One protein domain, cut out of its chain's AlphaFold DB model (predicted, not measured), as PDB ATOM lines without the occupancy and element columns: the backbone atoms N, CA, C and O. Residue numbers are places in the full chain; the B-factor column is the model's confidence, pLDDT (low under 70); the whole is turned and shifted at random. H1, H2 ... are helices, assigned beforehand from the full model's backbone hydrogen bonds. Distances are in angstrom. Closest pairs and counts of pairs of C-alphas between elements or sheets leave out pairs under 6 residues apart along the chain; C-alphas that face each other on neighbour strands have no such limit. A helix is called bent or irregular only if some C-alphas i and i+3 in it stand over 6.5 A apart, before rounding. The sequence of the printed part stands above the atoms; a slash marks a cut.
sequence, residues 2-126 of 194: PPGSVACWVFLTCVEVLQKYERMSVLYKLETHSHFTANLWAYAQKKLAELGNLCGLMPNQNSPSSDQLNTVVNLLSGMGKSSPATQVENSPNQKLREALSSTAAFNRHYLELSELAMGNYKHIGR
ATOM      1  N   PRO A   2     185.348  61.970 198.975       83.94
ATOM      2  CA  PRO A   2     185.395  62.869 197.821       83.94
ATOM      3  C   PRO A   2     186.834  63.052 197.299       83.94
ATOM      4  O   PRO A   2     187.772  63.067 198.107       83.94
ATOM      5  N   PRO A   3     187.040  63.195 195.976       91.19
ATOM      6  CA  PRO A   3     188.336  63.591 195.427       91.19
ATOM      7  C   PRO A   3     188.852  64.861 196.115       91.19
ATOM      8  O   PRO A   3     188.070  65.761 196.408       91.19
ATOM      9  N   GLY A   4     190.148  64.918 196.425       94.00
ATOM     10  CA  GLY A   4     190.769  66.060 197.109       94.00
ATOM     11  C   GLY A   4     190.646  66.069 198.639       94.00
ATOM     12  O   GLY A   4     191.410  66.774 199.290       94.00
ATOM     13  N   SER A   5     189.790  65.248 199.262       92.81
ATOM     14  CA  SER A   5     189.640  65.268 200.732       92.81
ATOM     15  C   SER A   5     190.926  64.910 201.486       92.81
ATOM     16  O   SER A   5     191.224  65.509 202.518       92.81
ATOM     17  N   VAL A   6     191.719  63.968 200.962       94.62
ATOM     18  CA  VAL A   6     193.033  63.626 201.535       94.62
ATOM     19  C   VAL A   6     193.996  64.806 201.402       94.62
ATOM     20  O   VAL A   6     194.694  65.128 202.359       94.62
ATOM     21  N   ALA A   7     194.011  65.485 200.253       96.38
ATOM     22  CA  ALA A   7     194.853  66.659 200.043       96.38
ATOM     23  C   ALA A   7     194.471  67.810 200.988       96.38
ATOM     24  O   ALA A   7     195.363  68.407 201.584       96.38
ATOM     25  N   CYS A   8     193.173  68.053 201.215       95.38
ATOM     26  CA  CYS A   8     192.703  69.005 202.224       95.38
ATOM     27  C   CYS A   8     193.208  68.639 203.623       95.38
ATOM     28  O   CYS A   8     193.806  69.474 204.292       95.38
ATOM     29  N   TRP A   9     193.016  67.393 204.062       94.44
ATOM     30  CA  TRP A   9     193.441  66.967 205.397       94.44
ATOM     31  C   TRP A   9     194.957  67.091 205.595       94.44
ATOM     32  O   TRP A   9     195.425  67.610 206.609       94.44
ATOM     33  N   VAL A  10     195.741  66.679 204.597       96.44
ATOM     34  CA  VAL A  10     197.200  66.816 204.629       96.44
ATOM     35  C   VAL A  10     197.622  68.287 204.655       96.44
ATOM     36  O   VAL A  10     198.497  68.654 205.432       96.44
ATOM     37  N   PHE A  11     196.998  69.141 203.843       96.56
ATOM     38  CA  PHE A  11     197.275  70.575 203.858       96.56
ATOM     39  C   PHE A  11     197.006  71.180 205.241       96.56
ATOM     40  O   PHE A  11     197.874  71.846 205.803       96.56
ATOM     41  N   LEU A  12     195.824  70.909 205.805       94.38
ATOM     42  CA  LEU A  12     195.408  71.429 207.107       94.38
ATOM     43  C   LEU A  12     196.378  70.999 208.208       94.38
ATOM     44  O   LEU A  12     196.878  71.849 208.937       94.38
ATOM     45  N   THR A  13     196.719  69.711 208.268       94.44
ATOM     46  CA  THR A  13     197.667  69.187 209.264       94.44
ATOM     47  C   THR A  13     199.066  69.788 209.114       94.44
ATOM     48  O   THR A  13     199.681  70.148 210.117       94.44
ATOM     49  N   CYS A  14     199.566  69.978 207.886       95.88
ATOM     50  CA  CYS A  14     200.846  70.656 207.668       95.88
ATOM     51  C   CYS A  14     200.810  72.088 208.212       95.88
ATOM     52  O   CYS A  14     201.692  72.473 208.978       95.88
ATOM     53  N   VAL A  15     199.780  72.863 207.863       93.81
ATOM     54  CA  VAL A  15     199.639  74.260 208.301       93.81
ATOM     55  C   VAL A  15     199.460  74.361 209.818       93.81
ATOM     56  O   VAL A  15     200.061  75.236 210.435       93.81
ATOM     57  N   GLU A  16     198.708  73.456 210.447       92.50
ATOM     58  CA  GLU A  16     198.558  73.392 211.909       92.50
ATOM     59  C   GLU A  16     199.895  73.187 212.620       92.50
ATOM     60  O   GLU A  16     200.231  73.923 213.555       92.50
ATOM     61  N   VAL A  17     200.678  72.206 212.163       92.88
ATOM     62  CA  VAL A  17     201.995  71.909 212.735       92.88
ATOM     63  C   VAL A  17     202.940  73.089 212.532       92.88
ATOM     64  O   VAL A  17     203.607  73.493 213.485       92.88
ATOM     65  N   LEU A  18     202.961  73.677 211.333       91.88
ATOM     66  CA  LEU A  18     203.777  74.850 211.010       91.88
ATOM     67  C   LEU A  18     203.443  76.035 211.919       91.88
ATOM     68  O   LEU A  18     204.342  76.591 212.541       91.88
ATOM     69  N   GLN A  19     202.162  76.367 212.085       89.44
ATOM     70  CA  GLN A  19     201.727  77.454 212.968       89.44
ATOM     71  C   GLN A  19     202.083  77.197 214.432       89.44
ATOM     72  O   GLN A  19     202.458  78.119 215.162       89.44
ATOM     73  N   LYS A  20     201.963  75.946 214.896       87.06
ATOM     74  CA  LYS A  20     202.359  75.586 216.259       87.06
ATOM     75  C   LYS A  20     203.867  75.744 216.449       87.06
ATOM     76  O   LYS A  20     204.282  76.312 217.459       87.06
ATOM     77  N   TYR A  21     204.665  75.274 215.493       84.69
ATOM     78  CA  TYR A  21     206.121  75.397 215.522       84.69
ATOM     79  C   TYR A  21     206.589  76.843 215.436       84.69
ATOM     80  O   TYR A  21     207.456  77.225 216.215       84.69
ATOM     81  N   GLU A  22     205.985  77.658 214.577       82.94
ATOM     82  CA  GLU A  22     206.318  79.073 214.433       82.94
ATOM     83  C   GLU A  22     206.114  79.811 215.764       82.94
ATOM     84  O   GLU A  22     207.044  80.440 216.274       82.94
ATOM     85  N   ARG A  23     204.964  79.604 216.423       81.69
ATOM     86  CA  ARG A  23     204.690  80.160 217.762       81.69
ATOM     87  C   ARG A  23     205.721  79.724 218.806       81.69
ATOM     88  O   ARG A  23     206.145  80.542 219.613       81.69
ATOM     89  N   MET A  24     206.134  78.456 218.808       80.00
ATOM     90  CA  MET A  24     207.160  77.969 219.742       80.00
ATOM     91  C   MET A  24     208.553  78.511 219.404       80.00
ATOM     92  O   MET A  24     209.310  78.858 220.303       80.00
ATOM     93  N   SER A  25     208.899  78.611 218.122       77.75
ATOM     94  CA  SER A  25     210.207  79.093 217.678       77.75
ATOM     95  C   SER A  25     210.454  80.540 218.097       77.75
ATOM     96  O   SER A  25     211.550  80.853 218.549       77.75
ATOM     97  N   VAL A  26     209.417  81.385 218.053       75.19
ATOM     98  CA  VAL A  26     209.471  82.770 218.538       75.19
ATOM     99  C   VAL A  26     209.714  82.811 220.048       75.19
ATOM    100  O   VAL A  26     210.519  83.610 220.520       75.19
ATOM    101  N   LEU A  27     209.067  81.922 220.808       73.31
ATOM    102  CA  LEU A  27     209.212  81.860 222.266       73.31
ATOM    103  C   LEU A  27     210.587  81.336 222.707       73.31
ATOM    104  O   LEU A  27     211.127  81.813 223.701       73.31
ATOM    105  N   TYR A  28     211.153  80.374 221.974       76.38
ATOM    106  CA  TYR A  28     212.358  79.639 222.382       76.38
ATOM    107  C   TYR A  28     213.603  79.917 221.519       76.38
ATOM    108  O   TYR A  28     214.637  79.299 221.754       76.38
ATOM    109  N   LYS A  29     213.529  80.829 220.534       72.19
ATOM    110  CA  LYS A  29     214.610  81.180 219.584       72.19
ATOM    111  C   LYS A  29     215.304  79.956 218.969       72.19
ATOM    112  O   LYS A  29     216.528  79.860 218.938       72.19
ATOM    113  N   LEU A  30     214.516  78.990 218.502       70.25
ATOM    114  CA  LEU A  30     215.041  77.730 217.970       70.25
ATOM    115  C   LEU A  30     215.677  77.940 216.585       70.25
ATOM    116  O   LEU A  30     214.966  78.028 215.586       70.25
ATOM    117  N   GLU A  31     217.011  77.950 216.513       65.62
ATOM    118  CA  GLU A  31     217.774  78.098 215.256       65.62
ATOM    119  C   GLU A  31     217.525  76.953 214.255       65.62
ATOM    120  O   GLU A  31     217.657  77.121 213.048       65.62
ATOM    121  N   THR A  32     217.079  75.784 214.724       69.38
ATOM    122  CA  THR A  32     216.805  74.611 213.876       69.38
ATOM    123  C   THR A  32     215.398  74.592 213.268       69.38
ATOM    124  O   THR A  32     215.002  73.581 212.686       69.38
ATOM    125  N   HIS A  33     214.613  75.667 213.393       80.50
ATOM    126  CA  HIS A  33     213.219  75.711 212.932       80.50
ATOM    127  C   HIS A  33     213.060  75.300 211.457       80.50
ATOM    128  O   HIS A  33     212.193  74.487 211.125       80.50
ATOM    129  N   SER A  34     213.932  75.783 210.570       81.94
ATOM    130  CA  SER A  34     213.851  75.475 209.137       81.94
ATOM    131  C   SER A  34     214.151  74.013 208.802       81.94
ATOM    132  O   SER A  34     213.595  73.491 207.838       81.94
ATOM    133  N   HIS A  35     214.958  73.308 209.607       84.88
ATOM    134  CA  HIS A  35     215.245  71.883 209.382       84.88
ATOM    135  C   HIS A  35     213.994  71.013 209.512       84.88
ATOM    136  O   HIS A  35     213.827  70.061 208.749       84.88
ATOM    137  N   PHE A  36     213.110  71.351 210.451       85.69
ATOM    138  CA  PHE A  36     211.895  70.583 210.719       85.69
ATOM    139  C   PHE A  36     210.701  71.032 209.874       85.69
ATOM    140  O   PHE A  36     209.791  70.243 209.631       85.69
ATOM    141  N   THR A  37     210.703  72.279 209.393       91.56
ATOM    142  CA  THR A  37     209.545  72.873 208.707       91.56
ATOM    143  C   THR A  37     209.667  72.924 207.187       91.56
ATOM    144  O   THR A  37     208.636  72.931 206.518       91.56
ATOM    145  N   ALA A  38     210.875  72.880 206.604       93.88
ATOM    146  CA  ALA A  38     211.063  72.995 205.150       93.88
ATOM    147  C   ALA A  38     210.236  71.974 204.343       93.88
ATOM    148  O   ALA A  38     209.537  72.338 203.397       93.88
ATOM    149  N   ASN A  39     210.257  70.703 204.760       95.25
ATOM    150  CA  ASN A  39     209.483  69.651 204.097       95.25
ATOM    151  C   ASN A  39     207.968  69.845 204.268       95.25
ATOM    152  O   ASN A  39     207.215  69.510 203.359       95.25
ATOM    153  N   LEU A  40     207.514  70.381 205.407       96.31
ATOM    154  CA  LEU A  40     206.091  70.638 205.657       96.31
ATOM    155  C   LEU A  40     205.568  71.776 204.778       96.31
ATOM    156  O   LEU A  40     204.491  71.638 204.204       96.31
ATOM    157  N   TRP A  41     206.344  72.853 204.609       96.88
ATOM    158  CA  TRP A  41     206.008  73.935 203.678       96.88
ATOM    159  C   TRP A  41     205.885  73.423 202.243       96.88
ATOM    160  O   TRP A  41     204.872  73.658 201.588       96.88
ATOM    161  N   ALA A  42     206.877  72.659 201.783       97.38
ATOM    162  CA  ALA A  42     206.868  72.068 200.448       97.38
ATOM    163  C   ALA A  42     205.691  71.102 200.250       97.38
ATOM    164  O   ALA A  42     205.062  71.072 199.196       97.38
ATOM    165  N   TYR A  43     205.357  70.316 201.274       97.62
ATOM    166  CA  TYR A  43     204.257  69.369 201.175       97.62
ATOM    167  C   TYR A  43     202.889  70.061 201.183       97.62
ATOM    168  O   TYR A  43     202.015  69.682 200.402       97.62
ATOM    169  N   ALA A  44     202.719  71.119 201.982       97.75
ATOM    170  CA  ALA A  44     201.535  71.971 201.939       97.75
ATOM    171  C   ALA A  44     201.374  72.640 200.564       97.75
ATOM    172  O   ALA A  44     200.288  72.585 199.991       97.75
ATOM    173  N   GLN A  45     202.453  73.196 200.001       97.81
ATOM    174  CA  GLN A  45     202.469  73.762 198.648       97.81
ATOM    175  C   GLN A  45     202.019  72.728 197.604       97.81
ATOM    176  O   GLN A  45     201.109  73.006 196.821       97.81
ATOM    177  N   LYS A  46     202.558  71.504 197.656       97.94
ATOM    178  CA  LYS A  46     202.215  70.432 196.711       97.94
ATOM    179  C   LYS A  46     200.754  70.007 196.818       97.94
ATOM    180  O   LYS A  46     200.099  69.761 195.806       97.94
ATOM    181  N   LYS A  47     200.222  69.923 198.041       98.19
ATOM    182  CA  LYS A  47     198.805  69.604 198.261       98.19
ATOM    183  C   LYS A  47     197.880  70.731 197.853       98.19
ATOM    184  O   LYS A  47     196.811  70.449 197.319       98.19
ATOM    185  N   LEU A  48     198.297  71.982 198.017       97.94
ATOM    186  CA  LEU A  48     197.545  73.097 197.469       97.94
ATOM    187  C   LEU A  48     197.533  73.041 195.936       97.94
ATOM    188  O   LEU A  48     196.463  73.160 195.357       97.94
ATOM    189  N   ALA A  49     198.662  72.755 195.281       97.50
ATOM    190  CA  ALA A  49     198.718  72.578 193.826       97.50
ATOM    191  C   ALA A  49     197.782  71.463 193.327       97.50
ATOM    192  O   ALA A  49     197.053  71.650 192.353       97.50
ATOM    193  N   GLU A  50     197.761  70.313 194.007       97.38
ATOM    194  CA  GLU A  50     196.851  69.195 193.711       97.38
ATOM    195  C   GLU A  50     195.380  69.640 193.767       97.38
ATOM    196  O   GLU A  50     194.602  69.353 192.856       97.38
ATOM    197  N   LEU A  51     195.013  70.404 194.800       97.12
ATOM    198  CA  LEU A  51     193.672  70.974 194.938       97.12
ATOM    199  C   LEU A  51     193.379  72.038 193.877       97.12
ATOM    200  O   LEU A  51     192.268  72.078 193.360       97.12
ATOM    201  N   GLY A  52     194.356  72.870 193.520       96.31
ATOM    202  CA  GLY A  52     194.211  73.877 192.471       96.31
ATOM    203  C   GLY A  52     193.880  73.258 191.119       96.31
ATOM    204  O   GLY A  52     192.924  73.675 190.472       96.31
ATOM    205  N   ASN A  53     194.602  72.202 190.740       95.38
ATOM    206  CA  ASN A  53     194.328  71.435 189.524       95.38
ATOM    207  C   ASN A  53     192.926  70.810 189.543       95.38
ATOM    208  O   ASN A  53     192.183  70.909 188.566       95.38
ATOM    209  N   LEU A  54     192.551  70.193 190.668       95.69
ATOM    210  CA  LEU A  54     191.241  69.562 190.836       95.69
ATOM    211  C   LEU A  54     190.091  70.579 190.745       95.69
ATOM    212  O   LEU A  54     189.053  70.287 190.155       95.69
ATOM    213  N   CYS A  55     190.280  71.767 191.315       95.19
ATOM    214  CA  CYS A  55     189.259  72.807 191.431       95.19
ATOM    215  C   CYS A  55     189.244  73.808 190.267       95.19
ATOM    216  O   CYS A  55     188.460  74.754 190.309       95.19
ATOM    217  N   GLY A  56     190.084  73.642 189.244       95.19
ATOM    218  CA  GLY A  56     190.099  74.571 188.110       95.19
ATOM    219  C   GLY A  56     190.762  75.919 188.407       95.19
ATOM    220  O   GLY A  56     190.420  76.917 187.782       95.19
ATOM    221  N   LEU A  57     191.633  75.983 189.418       95.88
ATOM    222  CA  LEU A  57     192.192  77.231 189.947       95.88
ATOM    223  C   LEU A  57     193.607  77.532 189.431       95.88
ATOM    224  O   LEU A  57     194.185  78.536 189.841       95.88
ATOM    225  N   MET A  58     194.176  76.692 188.560       94.81
ATOM    226  CA  MET A  58     195.495  76.958 187.977       94.81
ATOM    227  C   MET A  58     195.438  78.133 186.980       94.81
ATOM    228  O   MET A  58     194.401  78.347 186.351       94.81
ATOM    229  N   PRO A  59     196.533  78.897 186.788       90.25
ATOM    230  CA  PRO A  59     196.507  80.143 186.012       90.25
ATOM    231  C   PRO A  59     196.089  80.016 184.540       90.25
ATOM    232  O   PRO A  59     195.564  80.976 183.987       90.25
ATOM    233  N   ASN A  60     196.313  78.859 183.913       83.69
ATOM    234  CA  ASN A  60     196.017  78.612 182.497       83.69
ATOM    235  C   ASN A  60     194.590  78.106 182.236       83.69
ATOM    236  O   ASN A  60     194.235  77.836 181.089       83.69
ATOM    237  N   GLN A  61     193.783  77.911 183.279       78.06
ATOM    238  CA  GLN A  61     192.425  77.414 183.119       78.06
ATOM    239  C   GLN A  61     191.472  78.590 182.903       78.06
ATOM    240  O   GLN A  61     191.382  79.509 183.719       78.06
ATOM    241  N   ASN A  62     190.720  78.536 181.799       71.44
ATOM    242  CA  ASN A  62     189.511  79.343 181.657       71.44
ATOM    243  C   ASN A  62     188.610  79.034 182.861       71.44
ATOM    244  O   ASN A  62     188.556  77.879 183.274       71.44
ATOM    245  N   SER A  63     187.972  80.070 183.417       83.06
ATOM    246  CA  SER A  63     187.170  80.062 184.656       83.06
ATOM    247  C   SER A  63     186.630  78.684 185.090       83.06
ATOM    248  O   SER A  63     186.056  77.996 184.238       83.06
ATOM    249  N   PRO A  64     186.696  78.320 186.390       90.06
ATOM    250  CA  PRO A  64     186.320  76.991 186.873       90.06
ATOM    251  C   PRO A  64     184.985  76.489 186.313       90.06
ATOM    252  O   PRO A  64     183.985  77.212 186.318       90.06
ATOM    253  N   SER A  65     184.957  75.237 185.852       92.50
ATOM    254  CA  SER A  65     183.734  74.613 185.346       92.50
ATOM    255  C   SER A  65     182.706  74.389 186.463       92.50
ATOM    256  O   SER A  65     183.045  74.363 187.646       92.50
ATOM    257  N   SER A  66     181.438  74.159 186.102       92.88
ATOM    258  CA  SER A  66     180.379  73.844 187.079       92.88
ATOM    259  C   SER A  66     180.745  72.647 187.974       92.88
ATOM    260  O   SER A  66     180.565  72.694 189.190       92.88
ATOM    261  N   ASP A  67     181.350  71.601 187.402       93.12
ATOM    262  CA  ASP A  67     181.787  70.415 188.150       93.12
ATOM    263  C   ASP A  67     182.937  70.727 189.117       93.12
ATOM    264  O   ASP A  67     182.973  70.229 190.246       93.12
ATOM    265  N   GLN A  68     183.862  71.596 188.704       94.50
ATOM    266  CA  GLN A  68     184.961  72.061 189.548       94.50
ATOM    267  C   GLN A  68     184.452  72.948 190.692       94.50
ATOM    268  O   GLN A  68     184.865  72.765 191.836       94.50
ATOM    269  N   LEU A  69     183.483  73.831 190.431       93.25
ATOM    270  CA  LEU A  69     182.815  74.628 191.464       93.25
ATOM    271  C   LEU A  69     182.066  73.741 192.468       93.25
ATOM    272  O   LEU A  69     182.198  73.931 193.679       93.25
ATOM    273  N   ASN A  70     181.343  72.724 191.995       93.06
ATOM    274  CA  ASN A  70     180.705  71.733 192.864       93.06
ATOM    275  C   ASN A  70     181.737  70.965 193.701       93.06
ATOM    276  O   ASN A  70     181.504  70.685 194.879       93.06
ATOM    277  N   THR A  71     182.904  70.664 193.126       94.38
ATOM    278  CA  THR A  71     184.016  70.037 193.850       94.38
ATOM    279  C   THR A  71     184.528  70.939 194.971       94.38
ATOM    280  O   THR A  71     184.644  70.472 196.105       94.38
ATOM    281  N   VAL A  72     184.733  72.237 194.711       93.69
ATOM    282  CA  VAL A  72     185.075  73.220 195.752       93.69
ATOM    283  C   VAL A  72     184.028  73.190 196.866       93.69
ATOM    284  O   VAL A  72     184.380  72.989 198.026       93.69
ATOM    285  N   VAL A  73     182.738  73.298 196.541       91.94
ATOM    286  CA  VAL A  73     181.651  73.286 197.539       91.94
ATOM    287  C   VAL A  73     181.668  72.013 198.394       91.94
ATOM    288  O   VAL A  73     181.539  72.096 199.619       91.94
ATOM    289  N   ASN A  74     181.878  70.845 197.783       92.00
ATOM    290  CA  ASN A  74     181.962  69.565 198.489       92.00
ATOM    291  C   ASN A  74     183.170  69.487 199.434       92.00
ATOM    292  O   ASN A  74     183.056  68.977 200.548       92.00
ATOM    293  N   LEU A  75     184.321  70.022 199.025       92.38
ATOM    294  CA  LEU A  75     185.501  70.104 199.887       92.38
ATOM    295  C   LEU A  75     185.269  71.072 201.052       92.38
ATOM    296  O   LEU A  75     185.568  70.752 202.203       92.38
ATOM    297  N   LEU A  76     184.687  72.242 200.772       89.88
ATOM    298  CA  LEU A  76     184.417  73.267 201.779       89.88
ATOM    299  C   LEU A  76     183.359  72.836 202.802       89.88
ATOM    300  O   LEU A  76     183.434  73.250 203.963       89.88
ATOM    301  N   SER A  77     182.375  72.026 202.410       87.06
ATOM    302  CA  SER A  77     181.352  71.516 203.329       87.06
ATOM    303  C   SER A  77     181.923  70.473 204.296       87.06
ATOM    304  O   SER A  77     181.586  70.495 205.481       87.06
ATOM    305  N   GLY A  78     182.861  69.640 203.830       81.25
ATOM    306  CA  GLY A  78     183.536  68.621 204.639       81.25
ATOM    307  C   GLY A  78     184.461  69.163 205.735       81.25
ATOM    308  O   GLY A  78     184.726  68.461 206.706       81.25
ATOM    309  N   MET A  79     184.923  70.412 205.626       80.12
ATOM    310  CA  MET A  79     185.827  71.036 206.609       80.12
ATOM    311  C   MET A  79     185.128  71.565 207.876       80.12
ATOM    312  O   MET A  79     185.795  72.024 208.799       80.12
ATOM    313  N   GLY A  80     183.792  71.525 207.937       71.25
ATOM    314  CA  GLY A  80     183.017  72.062 209.062       71.25
ATOM    315  C   GLY A  80     183.001  73.597 209.112       71.25
ATOM    316  O   GLY A  80     183.870  74.281 208.571       71.25
ATOM    317  N   LYS A  81     181.967  74.180 209.727       64.12
ATOM    318  CA  LYS A  81     181.873  75.637 209.905       64.12
ATOM    319  C   LYS A  81     182.698  76.038 211.127       64.12
ATOM    320  O   LYS A  81     182.479  75.500 212.209       64.12
ATOM    321  N   SER A  82     183.609  76.998 210.978       56.94
ATOM    322  CA  SER A  82     184.224  77.667 212.129       56.94
ATOM    323  C   SER A  82     183.119  78.392 212.901       56.94
ATOM    324  O   SER A  82     182.480  79.289 212.346       56.94
ATOM    325  N   SER A  83     182.850  77.983 214.142       49.47
ATOM    326  CA  SER A  83     181.886  78.675 215.003       49.47
ATOM    327  C   SER A  83     182.322  80.140 215.184       49.47
ATOM    328  O   SER A  83     183.520  80.377 215.363       49.47
ATOM    329  N   PRO A  84     181.410  81.132 215.140       54.69
ATOM    330  CA  PRO A  84     181.776  82.547 215.256       54.69
ATOM    331  C   PRO A  84     182.518  82.879 216.563       54.69
ATOM    332  O   PRO A  84     183.354  83.772 216.578       54.69
ATOM    333  N   ALA A  85     182.299  82.107 217.632       50.47
ATOM    334  CA  ALA A  85     183.022  82.242 218.902       50.47
ATOM    335  C   ALA A  85     184.477  81.716 218.867       50.47
ATOM    336  O   ALA A  85     185.204  81.841 219.848       50.47
ATOM    337  N   THR A  86     184.899  81.085 217.767       52.12
ATOM    338  CA  THR A  86     186.198  80.403 217.612       52.12
ATOM    339  C   THR A  86     186.911  80.802 216.320       52.12
ATOM    340  O   THR A  86     187.794  80.077 215.863       52.12
ATOM    341  N   GLN A  87     186.538  81.937 215.710       53.66
ATOM    342  CA  GLN A  87     187.277  82.506 214.583       53.66
ATOM    343  C   GLN A  87     188.648  82.986 215.061       53.66
ATOM    344  O   GLN A  87     188.874  84.153 215.357       53.66
ATOM    345  N   VAL A  88     189.573  82.038 215.173       59.56
ATOM    346  CA  VAL A  88     190.992  82.333 215.264       59.56
ATOM    347  C   VAL A  88     191.384  82.864 213.892       59.56
ATOM    348  O   VAL A  88     191.405  82.105 212.919       59.56
ATOM    349  N   GLU A  89     191.652  84.166 213.822       61.25
ATOM    350  CA  GLU A  89     192.275  84.797 212.661       61.25
ATOM    351  C   GLU A  89     193.466  83.940 212.208       61.25
ATOM    352  O   GLU A  89     194.289  83.512 213.023       61.25
ATOM    353  N   ASN A  90     193.543  83.657 210.906       70.25
ATOM    354  CA  ASN A  90     194.561  82.796 210.294       70.25
ATOM    355  C   ASN A  90     194.462  81.298 210.626       70.25
ATOM    356  O   ASN A  90     195.464  80.588 210.516       70.25
ATOM    357  N   SER A  91     193.288  80.773 210.997       85.38
ATOM    358  CA  SER A  91     193.136  79.320 211.154       85.38
ATOM    359  C   SER A  91     193.467  78.559 209.849       85.38
ATOM    360  O   SER A  91     193.206  79.063 208.753       85.38
ATOM    361  N   PRO A  92     194.003  77.328 209.928       89.62
ATOM    362  CA  PRO A  92     194.298  76.497 208.755       89.62
ATOM    363  C   PRO A  92     193.084  76.312 207.834       89.62
ATOM    364  O   PRO A  92     193.197  76.429 206.614       89.62
ATOM    365  N   ASN A  93     191.905  76.096 208.429       89.81
ATOM    366  CA  ASN A  93     190.638  75.975 207.705       89.81
ATOM    367  C   ASN A  93     190.276  77.262 206.962       89.81
ATOM    368  O   ASN A  93     189.819  77.202 205.823       89.81
ATOM    369  N   GLN A  94     190.484  78.420 207.589       89.62
ATOM    370  CA  GLN A  94     190.261  79.707 206.943       89.62
ATOM    371  C   GLN A  94     191.234  79.912 205.777       89.62
ATOM    372  O   GLN A  94     190.779  80.219 204.680       89.62
ATOM    373  N   LYS A  95     192.534  79.644 205.967       92.50
ATOM    374  CA  LYS A  95     193.535  79.742 204.891       92.50
ATOM    375  C   LYS A  95     193.171  78.871 203.688       92.50
ATOM    376  O   LYS A  95     193.231  79.335 202.555       92.50
ATOM    377  N   LEU A  96     192.752  77.624 203.920       94.69
ATOM    378  CA  LEU A  96     192.356  76.733 202.829       94.69
ATOM    379  C   LEU A  96     191.062  77.200 202.142       94.69
ATOM    380  O   LEU A  96     190.978  77.184 200.917       94.69
ATOM    381  N   ARG A  97     190.064  77.653 202.910       93.88
ATOM    382  CA  ARG A  97     188.822  78.226 202.362       93.88
ATOM    383  C   ARG A  97     189.096  79.444 201.484       93.88
ATOM    384  O   ARG A  97     188.538  79.538 200.397       93.88
ATOM    385  N   GLU A  98     189.955  80.348 201.943       94.19
ATOM    386  CA  GLU A  98     190.362  81.533 201.189       94.19
ATOM    387  C   GLU A  98     191.106  81.137 199.913       94.19
ATOM    388  O   GLU A  98     190.736  81.593 198.833       94.19
ATOM    389  N   ALA A  99     192.072  80.220 199.998       96.31
ATOM    390  CA  ALA A  99     192.816  79.753 198.832       96.31
ATOM    391  C   ALA A  99     191.925  79.116 197.759       96.31
ATOM    392  O   ALA A  99     192.176  79.310 196.576       96.31
ATOM    393  N   LEU A 100     190.862  78.407 198.146       95.62
ATOM    394  CA  LEU A 100     189.936  77.781 197.195       95.62
ATOM    395  C   LEU A 100     188.794  78.703 196.733       95.62
ATOM    396  O   LEU A 100     187.968  78.285 195.928       95.62
ATOM    397  N   SER A 101     188.721  79.942 197.230       94.00
ATOM    398  CA  SER A 101     187.608  80.854 196.924       94.00
ATOM    399  C   SER A 101     187.665  81.458 195.519       94.00
ATOM    400  O   SER A 101     186.636  81.847 194.972       94.00
ATOM    401  N   SER A 102     188.864  81.586 194.943       94.50
ATOM    402  CA  SER A 102     189.078  82.167 193.618       94.50
ATOM    403  C   SER A 102     190.468  81.829 193.082       94.50
ATOM    404  O   SER A 102     191.397  81.603 193.855       94.50
ATOM    405  N   THR A 103     190.642  81.893 191.759       95.19
ATOM    406  CA  THR A 103     191.948  81.755 191.090       95.19
ATOM    407  C   THR A 103     192.972  82.766 191.621       95.19
ATOM    408  O   THR A 103     194.133  82.437 191.834       95.19
ATOM    409  N   ALA A 104     192.552  84.005 191.905       94.75
ATOM    410  CA  ALA A 104     193.445  85.033 192.440       94.75
ATOM    411  C   ALA A 104     193.928  84.708 193.865       94.75
ATOM    412  O   ALA A 104     195.122  84.823 194.154       94.75
ATOM    413  N   ALA A 105     193.019  84.273 194.745       96.12
ATOM    414  CA  ALA A 105     193.369  83.876 196.105       96.12
ATOM    415  C   ALA A 105     194.248  82.617 196.117       96.12
ATOM    416  O   ALA A 105     195.243  82.577 196.843       96.12
ATOM    417  N   PHE A 106     193.929  81.638 195.267       97.38
ATOM    418  CA  PHE A 106     194.744  80.448 195.056       97.38
ATOM    419  C   PHE A 106     196.177  80.818 194.672       97.38
ATOM    420  O   PHE A 106     197.116  80.428 195.364       97.38
ATOM    421  N   ASN A 107     196.340  81.633 193.624       96.50
ATOM    422  CA  ASN A 107     197.648  82.051 193.129       96.50
ATOM    423  C   ASN A 107     198.476  82.724 194.227       96.50
ATOM    424  O   ASN A 107     199.655  82.418 194.383       96.50
ATOM    425  N   ARG A 108     197.856  83.610 195.015       97.00
ATOM    426  CA  ARG A 108     198.521  84.276 196.140       97.00
ATOM    427  C   ARG A 108     199.056  83.265 197.157       97.00
ATOM    428  O   ARG A 108     200.232  83.319 197.492       97.00
ATOM    429  N   HIS A 109     198.216  82.340 197.622       97.38
ATOM    430  CA  HIS A 109     198.615  81.365 198.640       97.38
ATOM    431  C   HIS A 109     199.600  80.315 198.116       97.38
ATOM    432  O   HIS A 109     200.494  79.896 198.847       97.38
ATOM    433  N   TYR A 110     199.472  79.902 196.857       98.06
ATOM    434  CA  TYR A 110     200.422  78.989 196.228       98.06
ATOM    435  C   TYR A 110     201.827  79.602 196.138       98.06
ATOM    436  O   TYR A 110     202.809  78.950 196.503       98.06
ATOM    437  N   LEU A 111     201.922  80.869 195.717       97.81
ATOM    438  CA  LEU A 111     203.191  81.595 195.654       97.81
ATOM    439  C   LEU A 111     203.782  81.824 197.054       97.81
ATOM    440  O   LEU A 111     204.948  81.512 197.264       97.81
ATOM    441  N   GLU A 112     202.968  82.252 198.025       97.25
ATOM    442  CA  GLU A 112     203.382  82.432 199.427       97.25
ATOM    443  C   GLU A 112     203.999  81.145 200.007       97.25
ATOM    444  O   GLU A 112     205.097  81.161 200.566       97.25
ATOM    445  N   LEU A 113     203.332  79.997 199.835       97.19
ATOM    446  CA  LEU A 113     203.847  78.713 200.318       97.19
ATOM    447  C   LEU A 113     205.129  78.287 199.598       97.19
ATOM    448  O   LEU A 113     206.016  77.703 200.226       97.19
ATOM    449  N   SER A 114     205.235  78.577 198.302       98.00
ATOM    450  CA  SER A 114     206.429  78.275 197.511       98.00
ATOM    451  C   SER A 114     207.629  79.098 197.988       98.00
ATOM    452  O   SER A 114     208.702  78.539 198.215       98.00
ATOM    453  N   GLU A 115     207.440  80.397 198.232       97.06
ATOM    454  CA  GLU A 115     208.466  81.288 198.783       97.06
ATOM    455  C   GLU A 115     208.924  80.832 200.174       97.06
ATOM    456  O   GLU A 115     210.128  80.716 200.425       97.06
ATOM    457  N   LEU A 116     207.983  80.492 201.063       95.81
ATOM    458  CA  LEU A 116     208.293  79.975 202.399       95.81
ATOM    459  C   LEU A 116     209.068  78.654 202.331       95.81
ATOM    460  O   LEU A 116     210.059  78.478 203.050       95.81
ATOM    461  N   ALA A 117     208.668  77.732 201.454       97.00
ATOM    462  CA  ALA A 117     209.362  76.463 201.261       97.00
ATOM    463  C   ALA A 117     210.792  76.670 200.735       97.00
ATOM    464  O   ALA A 117     211.747  76.144 201.313       97.00
ATOM    465  N   MET A 118     210.960  77.478 199.683       97.25
ATOM    466  CA  MET A 118     212.273  77.801 199.114       97.25
ATOM    467  C   MET A 118     213.175  78.502 200.131       97.25
ATOM    468  O   MET A 118     214.341  78.125 200.268       97.25
ATOM    469  N   GLY A 119     212.650  79.475 200.880       95.31
ATOM    470  CA  GLY A 119     213.390  80.194 201.916       95.31
ATOM    471  C   GLY A 119     213.917  79.259 203.004       95.31
ATOM    472  O   GLY A 119     215.107  79.293 203.329       95.31
ATOM    473  N   ASN A 120     213.071  78.350 203.500       94.50
ATOM    474  CA  ASN A 120     213.478  77.367 204.503       94.50
ATOM    475  C   ASN A 120     214.506  76.368 203.954       94.50
ATOM    476  O   ASN A 120     215.499  76.100 204.631       94.50
ATOM    477  N   TYR A 121     214.338  75.858 202.728       96.75
ATOM    478  CA  TYR A 121     215.342  74.984 202.108       96.75
ATOM    479  C   TYR A 121     216.678  75.686 201.870       96.75
ATOM    480  O   TYR A 121     217.728  75.080 202.091       96.75
ATOM    481  N   LYS A 122     216.654  76.957 201.455       95.44
ATOM    482  CA  LYS A 122     217.859  77.769 201.263       95.44
ATOM    483  C   LYS A 122     218.598  77.969 202.583       95.44
ATOM    484  O   LYS A 122     219.813  77.796 202.611       95.44
ATOM    485  N   HIS A 123     217.875  78.256 203.666       93.25
ATOM    486  CA  HIS A 123     218.456  78.425 204.999       93.25
ATOM    487  C   HIS A 123     219.202  77.169 205.479       93.25
ATOM    488  O   HIS A 123     220.283  77.279 206.047       93.25
ATOM    489  N   ILE A 124     218.683  75.975 205.176       94.44
ATOM    490  CA  ILE A 124     219.322  74.693 205.533       94.44
ATOM    491  C   ILE A 124     220.248  74.129 204.440       94.44
ATOM    492  O   ILE A 124     220.619  72.955 204.485       94.44
ATOM    493  N   GLY A 125     220.581  74.924 203.416       94.12
ATOM    494  CA  GLY A 125     221.512  74.544 202.347       94.12
ATOM    495  C   GLY A 125     221.003  73.481 201.360       94.12
ATOM    496  O   GLY A 125     221.784  72.947 200.573       94.12
ATOM    497  N   ARG A 126     219.704  73.160 201.347       95.50
ATOM    498  CA  ARG A 126     219.109  72.165 200.434       95.50
ATOM    499  C   ARG A 126     218.753  72.776 199.077       95.50
ATOM    500  O   ARG A 126     217.590  72.838 198.685       95.50
TER     501      ARG A 126
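AT A GLANCE: This is residues 2 to 126 of the 194 residues of the protein "Foie-gras_1 domain-containing protein" of Stichopus japonicus (UniProt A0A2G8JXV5). Three long helices run back and forth side by side, H2 touching H1 on one flank and H5 on another, while H1 and H5 stay apart. At the end where H1 and H5 begin and H2 ends, H3 sits across the ends of H1 and H2, and short H4 bridges from H1 to the corner with H5. From the long link between H3 and H4, residues 83 to 89 stick out free. The printed part has 125 residues with five named helices, H1 to H5 in chain order, and no named strand: all helix, compact, radius of gyration of the C-alphas 15.2 A, spans 47 by 37 by 22 A.

HOW THE PARTS SIT: Start at H1, residues 5 to 28. It forms a hairpin with H2, residues 33 to 55: they touch, closest C-alphas Phe 11 and Ala 44 at 4.9 A, opposite ways at a shallow tilt of 28 degrees. H2 touches H5, residues 103 to 123, closest C-alphas Trp 41 and Ala 117 at 4.8 A, opposite ways at a shallow tilt of 25 degrees. With residues 54 to 55 alone, H2 touches H3, residues 66 to 78, in a hairpin at a steep tilt of 45 degrees; C-alphas Cys 55 and Gln 68, the closest, are 4.8 A apart. With residues 8 to 16 alone, H1 touches H4, residues 92 to 99, closest C-alphas Leu 12 and Pro 92 at 5.4 A. H4 and H5 touch only at the corner, closest C-alphas Ala 99 and Phe 106 at 4.3 A. Each O i to N i+4 pair is within hydrogen-bond range in H1, H3, H4 and H5; in H2 17 of 19 are.

IN THESE COORDINATES: Find C-alpha 5 at (189.640, 65.268, 200.732); H1 runs 34.5 A from there. H2 spans 32.3 A and is irregular: C-alphas 36 and 39 are 7.1 A apart. H5 runs 30.1 A to C-alpha 123 at (218.456, 78.425, 204.999).

THE WHOLE: The C-alphas of Tyr 28 and Ser 66, the two farthest apart, are 48.0 A apart. The printed part has no cut. The link from H3 to H4 is long, and pLDDT is under 70 at residues 31 to 32 and 81 to 89.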